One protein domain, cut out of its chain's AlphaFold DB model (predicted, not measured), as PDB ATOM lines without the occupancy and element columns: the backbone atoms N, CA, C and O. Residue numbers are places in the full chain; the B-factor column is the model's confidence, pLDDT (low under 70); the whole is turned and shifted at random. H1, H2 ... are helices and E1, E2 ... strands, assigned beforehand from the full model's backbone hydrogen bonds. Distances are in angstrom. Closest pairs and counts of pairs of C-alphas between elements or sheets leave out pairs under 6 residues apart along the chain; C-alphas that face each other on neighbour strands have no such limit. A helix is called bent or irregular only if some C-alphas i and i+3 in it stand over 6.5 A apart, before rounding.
ATOM      1  N   ASN A   2      19.717 -48.781 -47.181       88.62
ATOM      2  CA  ASN A   2      18.519 -48.837 -48.023       88.62
ATOM      3  C   ASN A   2      17.246 -48.938 -47.156       88.62
ATOM      4  O   ASN A   2      17.320 -49.173 -45.948       88.62
ATOM      5  N   GLU A   3      16.075 -48.746 -47.761       89.06
ATOM      6  CA  GLU A   3      14.795 -48.743 -47.039       89.06
ATOM      7  C   GLU A   3      14.509 -50.073 -46.318       89.06
ATOM      8  O   GLU A   3      13.999 -50.075 -45.198       89.06
ATOM      9  N   GLN A   4      14.869 -51.209 -46.923       89.69
ATOM     10  CA  GLN A   4      14.671 -52.534 -46.323       89.69
ATOM     11  C   GLN A   4      15.538 -52.719 -45.073       89.69
ATOM     12  O   GLN A   4      15.029 -53.130 -44.034       89.69
ATOM     13  N   GLN A   5      16.810 -52.324 -45.141       81.62
ATOM     14  CA  GLN A   5      17.745 -52.353 -44.015       81.62
ATOM     15  C   GLN A   5      17.266 -51.464 -42.860       81.62
ATOM     16  O   GLN A   5      17.339 -51.865 -41.701       81.62
ATOM     17  N   ALA A   6      16.731 -50.276 -43.163       81.00
ATOM     18  CA  ALA A   6      16.182 -49.376 -42.151       81.00
ATOM     19  C   ALA A   6      14.964 -49.987 -41.438       81.00
ATOM     20  O   ALA A   6      14.857 -49.916 -40.212       81.00
ATOM     21  N   LYS A   7      14.057 -50.612 -42.202       88.44
ATOM     22  CA  LYS A   7      12.868 -51.291 -41.666       88.44
ATOM     23  C   LYS A   7      13.236 -52.491 -40.800       88.44
ATOM     24  O   LYS A   7      12.672 -52.651 -39.722       88.44
ATOM     25  N   GLU A   8      14.182 -53.310 -41.249       88.38
ATOM     26  CA  GLU A   8      14.658 -54.470 -40.493       88.38
ATOM     27  C   GLU A   8      15.334 -54.046 -39.185       88.38
ATOM     28  O   GLU A   8      15.017 -54.581 -38.123       88.38
ATOM     29  N   TYR A   9      16.181 -53.016 -39.236       81.06
ATOM     30  CA  TYR A   9      16.787 -52.433 -38.045       81.06
ATOM     31  C   TYR A   9      15.725 -51.934 -37.055       81.06
ATOM     32  O   TYR A   9      15.735 -52.332 -35.892       81.06
ATOM     33  N   ALA A  10      14.759 -51.132 -37.513       82.75
ATOM     34  CA  ALA A  10      13.689 -50.617 -36.660       82.75
ATOM     35  C   ALA A  10      12.847 -51.741 -36.031       82.75
ATOM     36  O   ALA A  10      12.504 -51.670 -34.850       82.75
ATOM     37  N   LEU A  11      12.548 -52.799 -36.793       90.06
ATOM     38  CA  LEU A  11      11.816 -53.962 -36.297       90.06
ATOM     39  C   LEU A  11      12.606 -54.714 -35.219       90.06
ATOM     40  O   LEU A  11      12.027 -55.129 -34.215       90.06
ATOM     41  N   ASN A  12      13.914 -54.874 -35.405       86.50
ATOM     42  CA  ASN A  12      14.778 -55.515 -34.419       86.50
ATOM     43  C   ASN A  12      14.870 -54.683 -33.132       86.50
ATOM     44  O   ASN A  12      14.742 -55.253 -32.054       86.50
ATOM     45  N   ILE A  13      14.972 -53.352 -33.227       84.06
ATOM     46  CA  ILE A  13      14.916 -52.462 -32.054       84.06
ATOM     47  C   ILE A  13      13.559 -52.554 -31.344       84.06
ATOM     48  O   ILE A  13      13.504 -52.687 -30.128       84.06
ATOM     49  N   ALA A  14      12.443 -52.539 -32.076       85.56
ATOM     50  CA  ALA A  14      11.119 -52.642 -31.460       85.56
ATOM     51  C   ALA A  14      10.936 -53.954 -30.675       85.56
ATOM     52  O   ALA A  14      10.292 -53.964 -29.625       85.56
ATOM     53  N   LYS A  15      11.537 -55.051 -31.153       89.75
ATOM     54  CA  LYS A  15      11.506 -56.360 -30.490       89.75
ATOM     55  C   LYS A  15      12.314 -56.415 -29.189       89.75
ATOM     56  O   LYS A  15      11.994 -57.253 -28.354       89.75
ATOM     57  N   THR A  16      13.318 -55.557 -28.994       86.69
ATOM     58  CA  THR A  16      14.130 -55.551 -27.759       86.69
ATOM     59  C   THR A  16      13.521 -54.702 -26.643       86.69
ATOM     60  O   THR A  16      13.853 -54.902 -25.477       86.69
ATOM     61  N   ILE A  17      12.592 -53.791 -26.961       88.00
ATOM     62  CA  ILE A  17      11.947 -52.912 -25.970       88.00
ATOM     63  C   ILE A  17      11.276 -53.697 -24.825       88.00
ATOM     64  O   ILE A  17      11.503 -53.329 -23.672       88.00
ATOM     65  N   PRO A  18      10.485 -54.766 -25.070       94.12
ATOM     66  CA  PRO A  18       9.864 -55.526 -23.984       94.12
ATOM     67  C   PRO A  18      10.886 -56.128 -23.014       94.12
ATOM     68  O   PRO A  18      10.696 -56.040 -21.808       94.12
ATOM     69  N   GLU A  19      11.987 -56.680 -23.529       92.56
ATOM     70  CA  GLU A  19      13.063 -57.242 -22.707       92.56
ATOM     71  C   GLU A  19      13.760 -56.166 -21.866       92.56
ATOM     72  O   GLU A  19      14.017 -56.373 -20.679       92.56
ATOM     73  N   ALA A  20      14.037 -55.004 -22.466       90.69
ATOM     74  CA  ALA A  20      14.633 -53.877 -21.760       90.69
ATOM     75  C   ALA A  20      13.730 -53.373 -20.625       90.69
ATOM     76  O   ALA A  20      14.224 -53.056 -19.548       90.69
ATOM     77  N   ILE A  21      12.410 -53.333 -20.832       91.19
ATOM     78  CA  ILE A  21      11.452 -52.953 -19.785       91.19
ATOM     79  C   ILE A  21      11.389 -54.023 -18.688       91.19
ATOM     80  O   ILE A  21      11.450 -53.681 -17.513       91.19
ATOM     81  N   ASP A  22      11.287 -55.300 -19.051       93.75
ATOM     82  CA  ASP A  22      11.138 -56.402 -18.093       93.75
ATOM     83  C   ASP A  22      12.352 -56.526 -17.158       93.75
ATOM     84  O   ASP A  22      12.214 -56.650 -15.942       93.75
ATOM     85  N   LYS A  23      13.561 -56.412 -17.717       93.69
ATOM     86  CA  LYS A  23      14.815 -56.616 -16.974       93.69
ATOM     87  C   LYS A  23      15.442 -55.328 -16.446       93.69
ATOM     88  O   LYS A  23      16.229 -55.370 -15.501       93.69
ATOM     89  N   GLY A  24      15.156 -54.196 -17.085       91.88
ATOM     90  CA  GLY A  24      15.914 -52.961 -16.904       91.88
ATOM     91  C   GLY A  24      15.326 -51.969 -15.912       91.88
ATOM     92  O   GLY A  24      15.978 -50.974 -15.615       91.88
ATOM     93  N   VAL A  25      14.118 -52.185 -15.384       94.88
ATOM     94  CA  VAL A  25      13.504 -51.227 -14.451       94.88
ATOM     95  C   VAL A  25      14.338 -51.093 -13.174       94.88
ATOM     96  O   VAL A  25      14.577 -52.055 -12.442       94.88
ATOM     97  N   LYS A  26      14.747 -49.858 -12.885       93.56
ATOM     98  CA  LYS A  26      15.435 -49.440 -11.665       93.56
ATOM     99  C   LYS A  26      14.658 -48.313 -11.005       93.56
ATOM    100  O   LYS A  26      14.248 -47.365 -11.671       93.56
ATOM    101  N   VAL A  27      14.501 -48.399  -9.690       92.75
ATOM    102  CA  VAL A  27      13.933 -47.330  -8.867       92.75
ATOM    103  C   VAL A  27      14.963 -46.978  -7.805       92.75
ATOM    104  O   VAL A  27      15.424 -47.862  -7.086       92.75
ATOM    105  N   ASP A  28      15.371 -45.713  -7.751       88.94
ATOM    106  CA  ASP A  28      16.303 -45.248  -6.724       88.94
ATOM    107  C   ASP A  28      15.593 -45.004  -5.378       88.94
ATOM    108  O   ASP A  28      14.365 -45.032  -5.275       88.94
ATOM    109  N   ASN A  29      16.369 -44.716  -4.329       92.88
ATOM    110  CA  ASN A  29      15.835 -44.433  -2.989       92.88
ATOM    111  C   ASN A  29      14.911 -43.199  -2.943       92.88
ATOM    112  O   ASN A  29      14.150 -43.040  -1.993       92.88
ATOM    113  N   ASN A  30      14.968 -42.333  -3.958       89.12
ATOM    114  CA  ASN A  30      14.128 -41.146  -4.086       89.12
ATOM    115  C   ASN A  30      12.857 -41.425  -4.910       89.12
ATOM    116  O   ASN A  30      12.108 -40.493  -5.213       89.12
ATOM    117  N   GLY A  31      12.614 -42.679  -5.306       88.69
ATOM    118  CA  GLY A  31      11.471 -43.081  -6.119       88.69
ATOM    119  C   GLY A  31      11.584 -42.688  -7.595       88.69
ATOM    120  O   GLY A  31      10.586 -42.759  -8.315       88.69
ATOM    121  N   ARG A  32      12.762 -42.261  -8.068       89.12
ATOM    122  CA  ARG A  32      12.976 -41.959  -9.489       89.12
ATOM    123  C   ARG A  32      13.121 -43.260 -10.248       89.12
ATOM    124  O   ARG A  32      13.925 -44.115  -9.877       89.12
ATOM    125  N   MET A  33      12.362 -43.384 -11.328       93.12
ATOM    126  CA  MET A  33      12.397 -44.574 -12.161       93.12
ATOM    127  C   MET A  33      13.312 -44.373 -13.362       93.12
ATOM    128  O   MET A  33      13.332 -43.308 -13.981       93.12
ATOM    129  N   ALA A  34      14.034 -45.422 -13.721       94.25
ATOM    130  CA  ALA A  34      14.790 -45.504 -14.955       94.25
ATOM    131  C   ALA A  34      14.695 -46.912 -15.548       94.25
ATOM    132  O   ALA A  34      14.387 -47.871 -14.842       94.25
ATOM    133  N   ILE A  35      14.974 -47.029 -16.841       94.81
ATOM    134  CA  ILE A  35      15.227 -48.303 -17.508       94.81
ATOM    135  C   ILE A  35      16.709 -48.338 -17.864       94.81
ATOM    136  O   ILE A  35      17.179 -47.494 -18.624       94.81
ATOM    137  N   GLU A  36      17.437 -49.294 -17.303       93.25
ATOM    138  CA  GLU A  36      18.833 -49.578 -17.616       93.25
ATOM    139  C   GLU A  36      18.915 -50.834 -18.476       93.25
ATOM    140  O   GLU A  36      18.462 -51.907 -18.084       93.25
ATOM    141  N   TYR A  37      19.500 -50.706 -19.660       89.88
ATOM    142  CA  TYR A  37      19.684 -51.822 -20.572       89.88
ATOM    143  C   TYR A  37      21.048 -51.709 -21.236       89.88
ATOM    144  O   TYR A  37      21.356 -50.699 -21.868       89.88
ATOM    145  N   GLN A  38      21.863 -52.754 -21.083       87.06
ATOM    146  CA  GLN A  38      23.265 -52.749 -21.499       87.06
ATOM    147  C   GLN A  38      24.002 -51.549 -20.888       87.06
ATOM    148  O   GLN A  38      24.145 -51.464 -19.672       87.06
ATOM    149  N   ASN A  39      24.453 -50.623 -21.725       85.94
ATOM    150  CA  ASN A  39      25.196 -49.444 -21.331       85.94
ATOM    151  C   ASN A  39      24.361 -48.161 -21.461       85.94
ATOM    152  O   ASN A  39      24.910 -47.069 -21.513       85.94
ATOM    153  N   ILE A  40      23.035 -48.282 -21.536       86.69
ATOM    154  CA  ILE A  40      22.106 -47.163 -21.692       86.69
ATOM    155  C   ILE A  40      21.223 -47.062 -20.451       86.69
ATOM    156  O   ILE A  40      20.752 -48.075 -19.931       86.69
ATOM    157  N   ARG A  41      20.936 -45.831 -20.023       91.06
ATOM    158  CA  ARG A  41      19.930 -45.531 -19.004       91.06
ATOM    159  C   ARG A  41      18.929 -44.504 -19.511       91.06
ATOM    160  O   ARG A  41      19.299 -43.444 -20.004       91.06
ATOM    161  N   VAL A  42      17.647 -44.804 -19.341       92.19
ATOM    162  CA  VAL A  42      16.531 -43.930 -19.715       92.19
ATOM    163  C   VAL A  42      15.772 -43.531 -18.460       92.19
ATOM    164  O   VAL A  42      15.141 -44.377 -17.830       92.19
ATOM    165  N   GLY A  43      15.824 -42.256 -18.081       93.81
ATOM    166  CA  GLY A  43      15.061 -41.730 -16.950       93.81
ATOM    167  C   GLY A  43      13.591 -41.526 -17.312       93.81
ATOM    168  O   GLY A  43      13.279 -41.026 -18.396       93.81
ATOM    169  N   LEU A  44      12.691 -41.891 -16.400       93.31
ATOM    170  CA  LEU A  44      11.246 -41.761 -16.559       93.31
ATOM    171  C   LEU A  44      10.665 -40.856 -15.473       93.31
ATOM    172  O   LEU A  44      10.928 -41.044 -14.285       93.31
ATOM    173  N   ASN A  45       9.805 -39.921 -15.876       91.50
ATOM    174  CA  ASN A  45       9.024 -39.101 -14.957       91.50
ATOM    175  C   ASN A  45       7.516 -39.269 -15.203       91.50
ATOM    176  O   ASN A  45       7.081 -39.454 -16.338       91.50
ATOM    177  N   ASN A  46       6.713 -39.203 -14.143       90.50
ATOM    178  CA  ASN A  46       5.247 -39.221 -14.211       90.50
ATOM    179  C   ASN A  46       4.619 -37.840 -13.966       90.50
ATOM    180  O   ASN A  46       3.395 -37.703 -14.001       90.50
ATOM    181  N   ASP A  47       5.428 -36.814 -13.706       89.88
ATOM    182  CA  ASP A  47       4.971 -35.440 -13.570       89.88
ATOM    183  C   ASP A  47       5.842 -34.428 -14.323       89.88
ATOM    184  O   ASP A  47       6.912 -34.721 -14.851       89.88
ATOM    185  N   TRP A  48       5.316 -33.213 -14.427       84.56
ATOM    186  CA  TRP A  48       5.989 -32.052 -14.985       84.56
ATOM    187  C   TRP A  48       5.709 -30.850 -14.084       84.56
ATOM    188  O   TRP A  48       4.563 -30.411 -13.964       84.56
ATOM    189  N   HIS A  49       6.741 -30.339 -13.403       82.44
ATOM    190  CA  HIS A  49       6.617 -29.286 -12.380       82.44
ATOM    191  C   HIS A  49       5.515 -29.575 -11.339       82.44
ATOM    192  O   HIS A  49       4.694 -28.711 -11.024       82.44
ATOM    193  N   GLY A  50       5.452 -30.817 -10.845       84.81
ATOM    194  CA  GLY A  50       4.470 -31.246  -9.843       84.81
ATOM    195  C   GLY A  50       3.060 -31.511 -10.381       84.81
ATOM    196  O   GLY A  50       2.184 -31.916  -9.619       84.81
ATOM    197  N   LYS A  51       2.813 -31.325 -11.684       88.00
ATOM    198  CA  LYS A  51       1.557 -31.734 -12.326       88.00
ATOM    199  C   LYS A  51       1.704 -33.129 -12.902       88.00
ATOM    200  O   LYS A  51       2.584 -33.349 -13.729       88.00
ATOM    201  N   LYS A  52       0.828 -34.055 -12.510       89.44
ATOM    202  CA  LYS A  52       0.828 -35.407 -13.076       89.44
ATOM    203  C   LYS A  52       0.562 -35.361 -14.576       89.44
ATOM    204  O   LYS A  52      -0.307 -34.626 -15.046       89.44
ATOM    205  N   LEU A  53       1.353 -36.129 -15.312       84.44
ATOM    206  CA  LEU A  53       1.207 -36.266 -16.748       84.44
ATOM    207  C   LEU A  53      -0.007 -37.161 -17.044       84.44
ATOM    208  O   LEU A  53      -0.217 -38.153 -16.345       84.44
ATOM    209  N   PRO A  54      -0.818 -36.836 -18.069       84.31
ATOM    210  CA  PRO A  54      -1.900 -37.720 -18.504       84.31
ATOM    211  C   PRO A  54      -1.351 -39.052 -19.040       84.31
ATOM    212  O   PRO A  54      -1.983 -40.097 -18.898       84.31
ATOM    213  N   ASN A  55      -0.142 -39.020 -19.609       81.25
ATOM    214  CA  ASN A  55       0.623 -40.215 -19.936       81.25
ATOM    215  C   ASN A  55       1.276 -40.758 -18.665       81.25
ATOM    216  O   ASN A  55       1.855 -39.993 -17.897       81.25
ATOM    217  N   LYS A  56       1.231 -42.081 -18.471       81.44
ATOM    218  CA  LYS A  56       1.766 -42.731 -17.261       81.44
ATOM    219  C   LYS A  56       3.239 -42.381 -17.005       81.44
ATOM    220  O   LYS A  56       3.603 -42.156 -15.857       81.44
ATOM    221  N   TRP A  57       4.050 -42.304 -18.063       86.38
ATOM    222  CA  TRP A  57       5.475 -41.977 -18.001       86.38
ATOM    223  C   TRP A  57       5.901 -41.154 -19.219       86.38
ATOM    224  O   TRP A  57       5.412 -41.379 -20.326       86.38
ATOM    225  N   ALA A  58       6.833 -40.229 -19.015       89.00
ATOM    226  CA  ALA A  58       7.559 -39.513 -20.053       89.00
ATOM    227  C   ALA A  58       9.064 -39.713 -19.862       89.00
ATOM    228  O   ALA A  58       9.551 -39.747 -18.732       89.00
ATOM    229  N   VAL A  59       9.796 -39.823 -20.970       90.88
ATOM    230  CA  VAL A  59      11.260 -39.884 -20.943       90.88
ATOM    231  C   VAL A  59      11.802 -38.516 -20.536       90.88
ATOM    232  O   VAL A  59      11.537 -37.521 -21.208       90.88
ATOM    233  N   SER A  60      12.540 -38.470 -19.428       87.69
ATOM    234  CA  SER A  60      13.133 -37.246 -18.880       87.69
ATOM    235  C   SER A  60      14.633 -37.135 -19.140       87.69
ATOM    236  O   SER A  60      15.163 -36.027 -19.154       87.69
ATOM    237  N   SER A  61      15.326 -38.263 -19.323       87.56
ATOM    238  CA  SER A  61      16.759 -38.300 -19.627       87.56
ATOM    239  C   SER A  61      17.134 -39.544 -20.428       87.56
ATOM    240  O   SER A  61      16.442 -40.562 -20.382       87.56
ATOM    241  N   TYR A  62      18.241 -39.445 -21.161       89.38
ATOM    242  CA  TYR A  62      18.853 -40.541 -21.898       89.38
ATOM    243  C   TYR A  62      20.370 -40.451 -21.722       89.38
ATOM    244  O   TYR A  62      20.972 -39.424 -22.035       89.38
ATOM    245  N   GLU A  63      20.969 -41.508 -21.191       85.81
ATOM    246  CA  GLU A  63      22.386 -41.591 -20.850       85.81
ATOM    247  C   GLU A  63      22.999 -42.825 -21.515       85.81
ATOM    248  O   GLU A  63      22.369 -43.882 -21.564       85.81
ATOM    249  N   ILE A  64      24.232 -42.693 -22.008       84.31
ATOM    250  CA  ILE A  64      25.052 -43.803 -22.501       84.31
ATOM    251  C   ILE A  64      26.320 -43.837 -21.648       84.31
ATOM    252  O   ILE A  64      27.050 -42.848 -21.581       84.31
ATOM    253  N   TYR A  65      26.578 -44.961 -20.998       75.62
ATOM    254  CA  TYR A  65      27.817 -45.244 -20.292       75.62
ATOM    255  C   TYR A  65      28.786 -45.902 -21.278       75.62
ATOM    256  O   TYR A  65      28.539 -47.001 -21.762       75.62
ATOM    257  N   ASN A  66      29.893 -45.251 -21.614       67.44
ATOM    258  CA  ASN A  66      30.977 -45.924 -22.328       67.44
ATOM    259  C   ASN A  66      31.932 -46.554 -21.302       67.44
ATOM    260  O   ASN A  66      32.163 -45.994 -20.233       67.44
ATOM    261  N   SER A  67      32.467 -47.742 -21.609       54.47
ATOM    262  CA  SER A  67      33.508 -48.396 -20.797       54.47
ATOM    263  C   SER A  67      34.851 -47.665 -20.869       54.47
ATOM    264  O   SER A  67      35.695 -47.825 -19.992       54.47
ATOM    265  N   GLU A  68      35.038 -46.854 -21.909       54.28
ATOM    266  CA  GLU A  68      36.074 -45.832 -21.988       54.28
ATOM    267  C   GLU A  68      35.498 -44.557 -21.374       54.28
ATOM    268  O   GLU A  68      34.404 -44.137 -21.735       54.28
ATOM    269  N   SER A  69      36.211 -43.986 -20.411       47.19
ATOM    270  CA  SER A  69      35.831 -42.932 -19.460       47.19
ATOM    271  C   SER A  69      35.413 -41.567 -20.042       47.19
ATOM    272  O   SER A  69      35.674 -40.526 -19.438       47.19
ATOM    273  N   GLU A  70      34.780 -41.525 -21.206       44.88
ATOM    274  CA  GLU A  70      34.224 -40.313 -21.784       44.88
ATOM    275  C   GLU A  70      32.800 -40.098 -21.280       44.88
ATOM    276  O   GLU A  70      31.881 -40.884 -21.513       44.88
ATOM    277  N   SER A  71      32.628 -39.002 -20.541       47.25
ATOM    278  CA  SER A  71      31.328 -38.581 -20.030       47.25
ATOM    279  C   SER A  71      30.310 -38.463 -21.175       47.25
ATOM    280  O   SER A  71      30.664 -37.930 -22.229       47.25
ATOM    281  N   PRO A  72      29.028 -38.833 -20.974       49.62
ATOM    282  CA  PRO A  72      27.967 -38.736 -21.993       49.62
ATOM    283  C   PRO A  72      27.795 -37.331 -22.606       49.62
ATOM    284  O   PRO A  72      27.201 -37.178 -23.674       49.62
ATOM    285  N   PHE A  73      28.364 -36.304 -21.967       44.19
ATOM    286  CA  PHE A  73      28.498 -34.952 -22.503       44.19
ATOM    287  C   PHE A  73      29.259 -34.905 -23.845       44.19
ATOM    288  O   PHE A  73      28.864 -34.149 -24.730       44.19
ATOM    289  N   LEU A  74      30.288 -35.746 -24.035       40.09
ATOM    290  CA  LEU A  74      31.128 -35.749 -25.242       40.09
ATOM    291  C   LEU A  74      30.392 -36.283 -26.484       40.09
ATOM    292  O   LEU A  74      30.532 -35.741 -27.585       40.09
ATOM    293  N   LEU A  75      29.525 -37.282 -26.304       46.25
ATOM    294  CA  LEU A  75      28.649 -37.802 -27.361       46.25
ATOM    295  C   LEU A  75      27.613 -36.761 -27.811       46.25
ATOM    296  O   LEU A  75      27.382 -36.594 -29.010       46.25
ATOM    297  N   MET A  76      27.038 -36.000 -26.873       43.53
ATOM    298  CA  MET A  76      26.131 -34.895 -27.208       43.53
ATOM    299  C   MET A  76      26.851 -33.748 -27.922       43.53
ATOM    300  O   MET A  76      26.299 -33.194 -28.871       43.53
ATOM    301  N   THR A  77      28.096 -33.429 -27.554       41.59
ATOM    302  CA  THR A  77      28.897 -32.453 -28.311       41.59
ATOM    303  C   THR A  77      29.278 -32.943 -29.705       41.59
ATOM    304  O   THR A  77      29.378 -32.114 -30.600       41.59
ATOM    305  N   GLN A  78      29.411 -34.250 -29.954       43.53
ATOM    306  CA  GLN A  78      29.578 -34.744 -31.327       43.53
ATOM    307  C   GLN A  78      28.294 -34.610 -32.158       43.53
ATOM    308  O   GLN A  78      28.354 -34.245 -33.330       43.53
ATOM    309  N   LEU A  79      27.125 -34.830 -31.547       45.12
ATOM    310  CA  LEU A  79      25.826 -34.629 -32.203       45.12
ATOM    311  C   LEU A  79      25.474 -33.146 -32.416       45.12
ATOM    312  O   LEU A  79      24.708 -32.830 -33.324       45.12
ATOM    313  N   GLN A  80      26.016 -32.240 -31.598       50.62
ATOM    314  CA  GLN A  80      25.731 -30.800 -31.659       50.62
ATOM    315  C   GLN A  80      26.890 -29.949 -32.212       50.62
ATOM    316  O   GLN A  80      26.694 -28.762 -32.456       50.62
ATOM    317  N   GLY A  81      28.083 -30.509 -32.430       40.69
ATOM    318  CA  GLY A  81      29.287 -29.695 -32.600       40.69
ATOM    319  C   GLY A  81      30.540 -30.403 -33.121       40.69
ATOM    320  O   GLY A  81      31.634 -30.035 -32.704       40.69
ATOM    321  N   VAL A  82      30.440 -31.340 -34.074       38.50
ATOM    322  CA  VAL A  82      31.567 -31.545 -35.004       38.50
ATOM    323  C   VAL A  82      31.417 -30.547 -36.144       38.50
ATOM    324  O   VAL A  82      30.671 -30.748 -37.101       38.50
ATOM    325  N   GLY A  83      32.140 -29.436 -36.030       46.28
ATOM    326  CA  GLY A  83      32.462 -28.605 -37.175       46.28
ATOM    327  C   GLY A  83      33.326 -29.397 -38.152       46.28
ATOM    328  O   GLY A  83      34.540 -29.407 -38.011       46.28
TER     329      GLY A  83
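What this domain is: This is residues 2 to 83 of the 135 residues of the protein "DUF3519 domain-containing protein" of Helicobacter pylori (UniProt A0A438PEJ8). A twisted wall of four strands has a long helix, H1, standing up from it, whose residues 3 to 15 stick out, and a short helix, H2, near the end of E4. The 82 printed residues include two named helices and four named strands, in the order H1 E1 E2 E3 E4 H2. The sheet E1 E2 E3 E4 is a meander, each strand the antiparallel neighbour of the one before. The class is mixed and the whole loose, with radius of gyration of the C-alphas 15.7 A and spans of 42 by 31 by 24 A.

How they stand to each other: H1, residues 3 to 24, comes closest to E2, residues 33 to 37, at the C-alphas of Gly 24 and Glu 36, 4.5 A. E1, residues 25 to 27, forms a hairpin with E2 (N 26 to O 34, 2.8 A). E3, residues 40 to 45, forms hairpins with E2 (N 35 to O 42, 2.8 A) and with E4, residues 58 to 64 (N 43 to O 61, 2.9 A). H2, residues 72 to 81, only grazes the sheet, with residues 72 to 76. Every O i to N i+4 pair is within hydrogen-bond range in H2, 16 of 18 in H1.

Where its parts are: H1 runs 30.4 A from C-alpha 3 at (14.795, -48.743, -47.039), with a kink of 31 degrees near residue 18; it is only just irregular, C-alphas 15 and 18 being 6.8 A apart. E4 spans 18.2 A; H2 ends at (29.287, -29.695, -32.600).

The domain as a whole: The printed part has no cut. The link E3 to E4 is long. Residues 66 to 83 have pLDDT under 70.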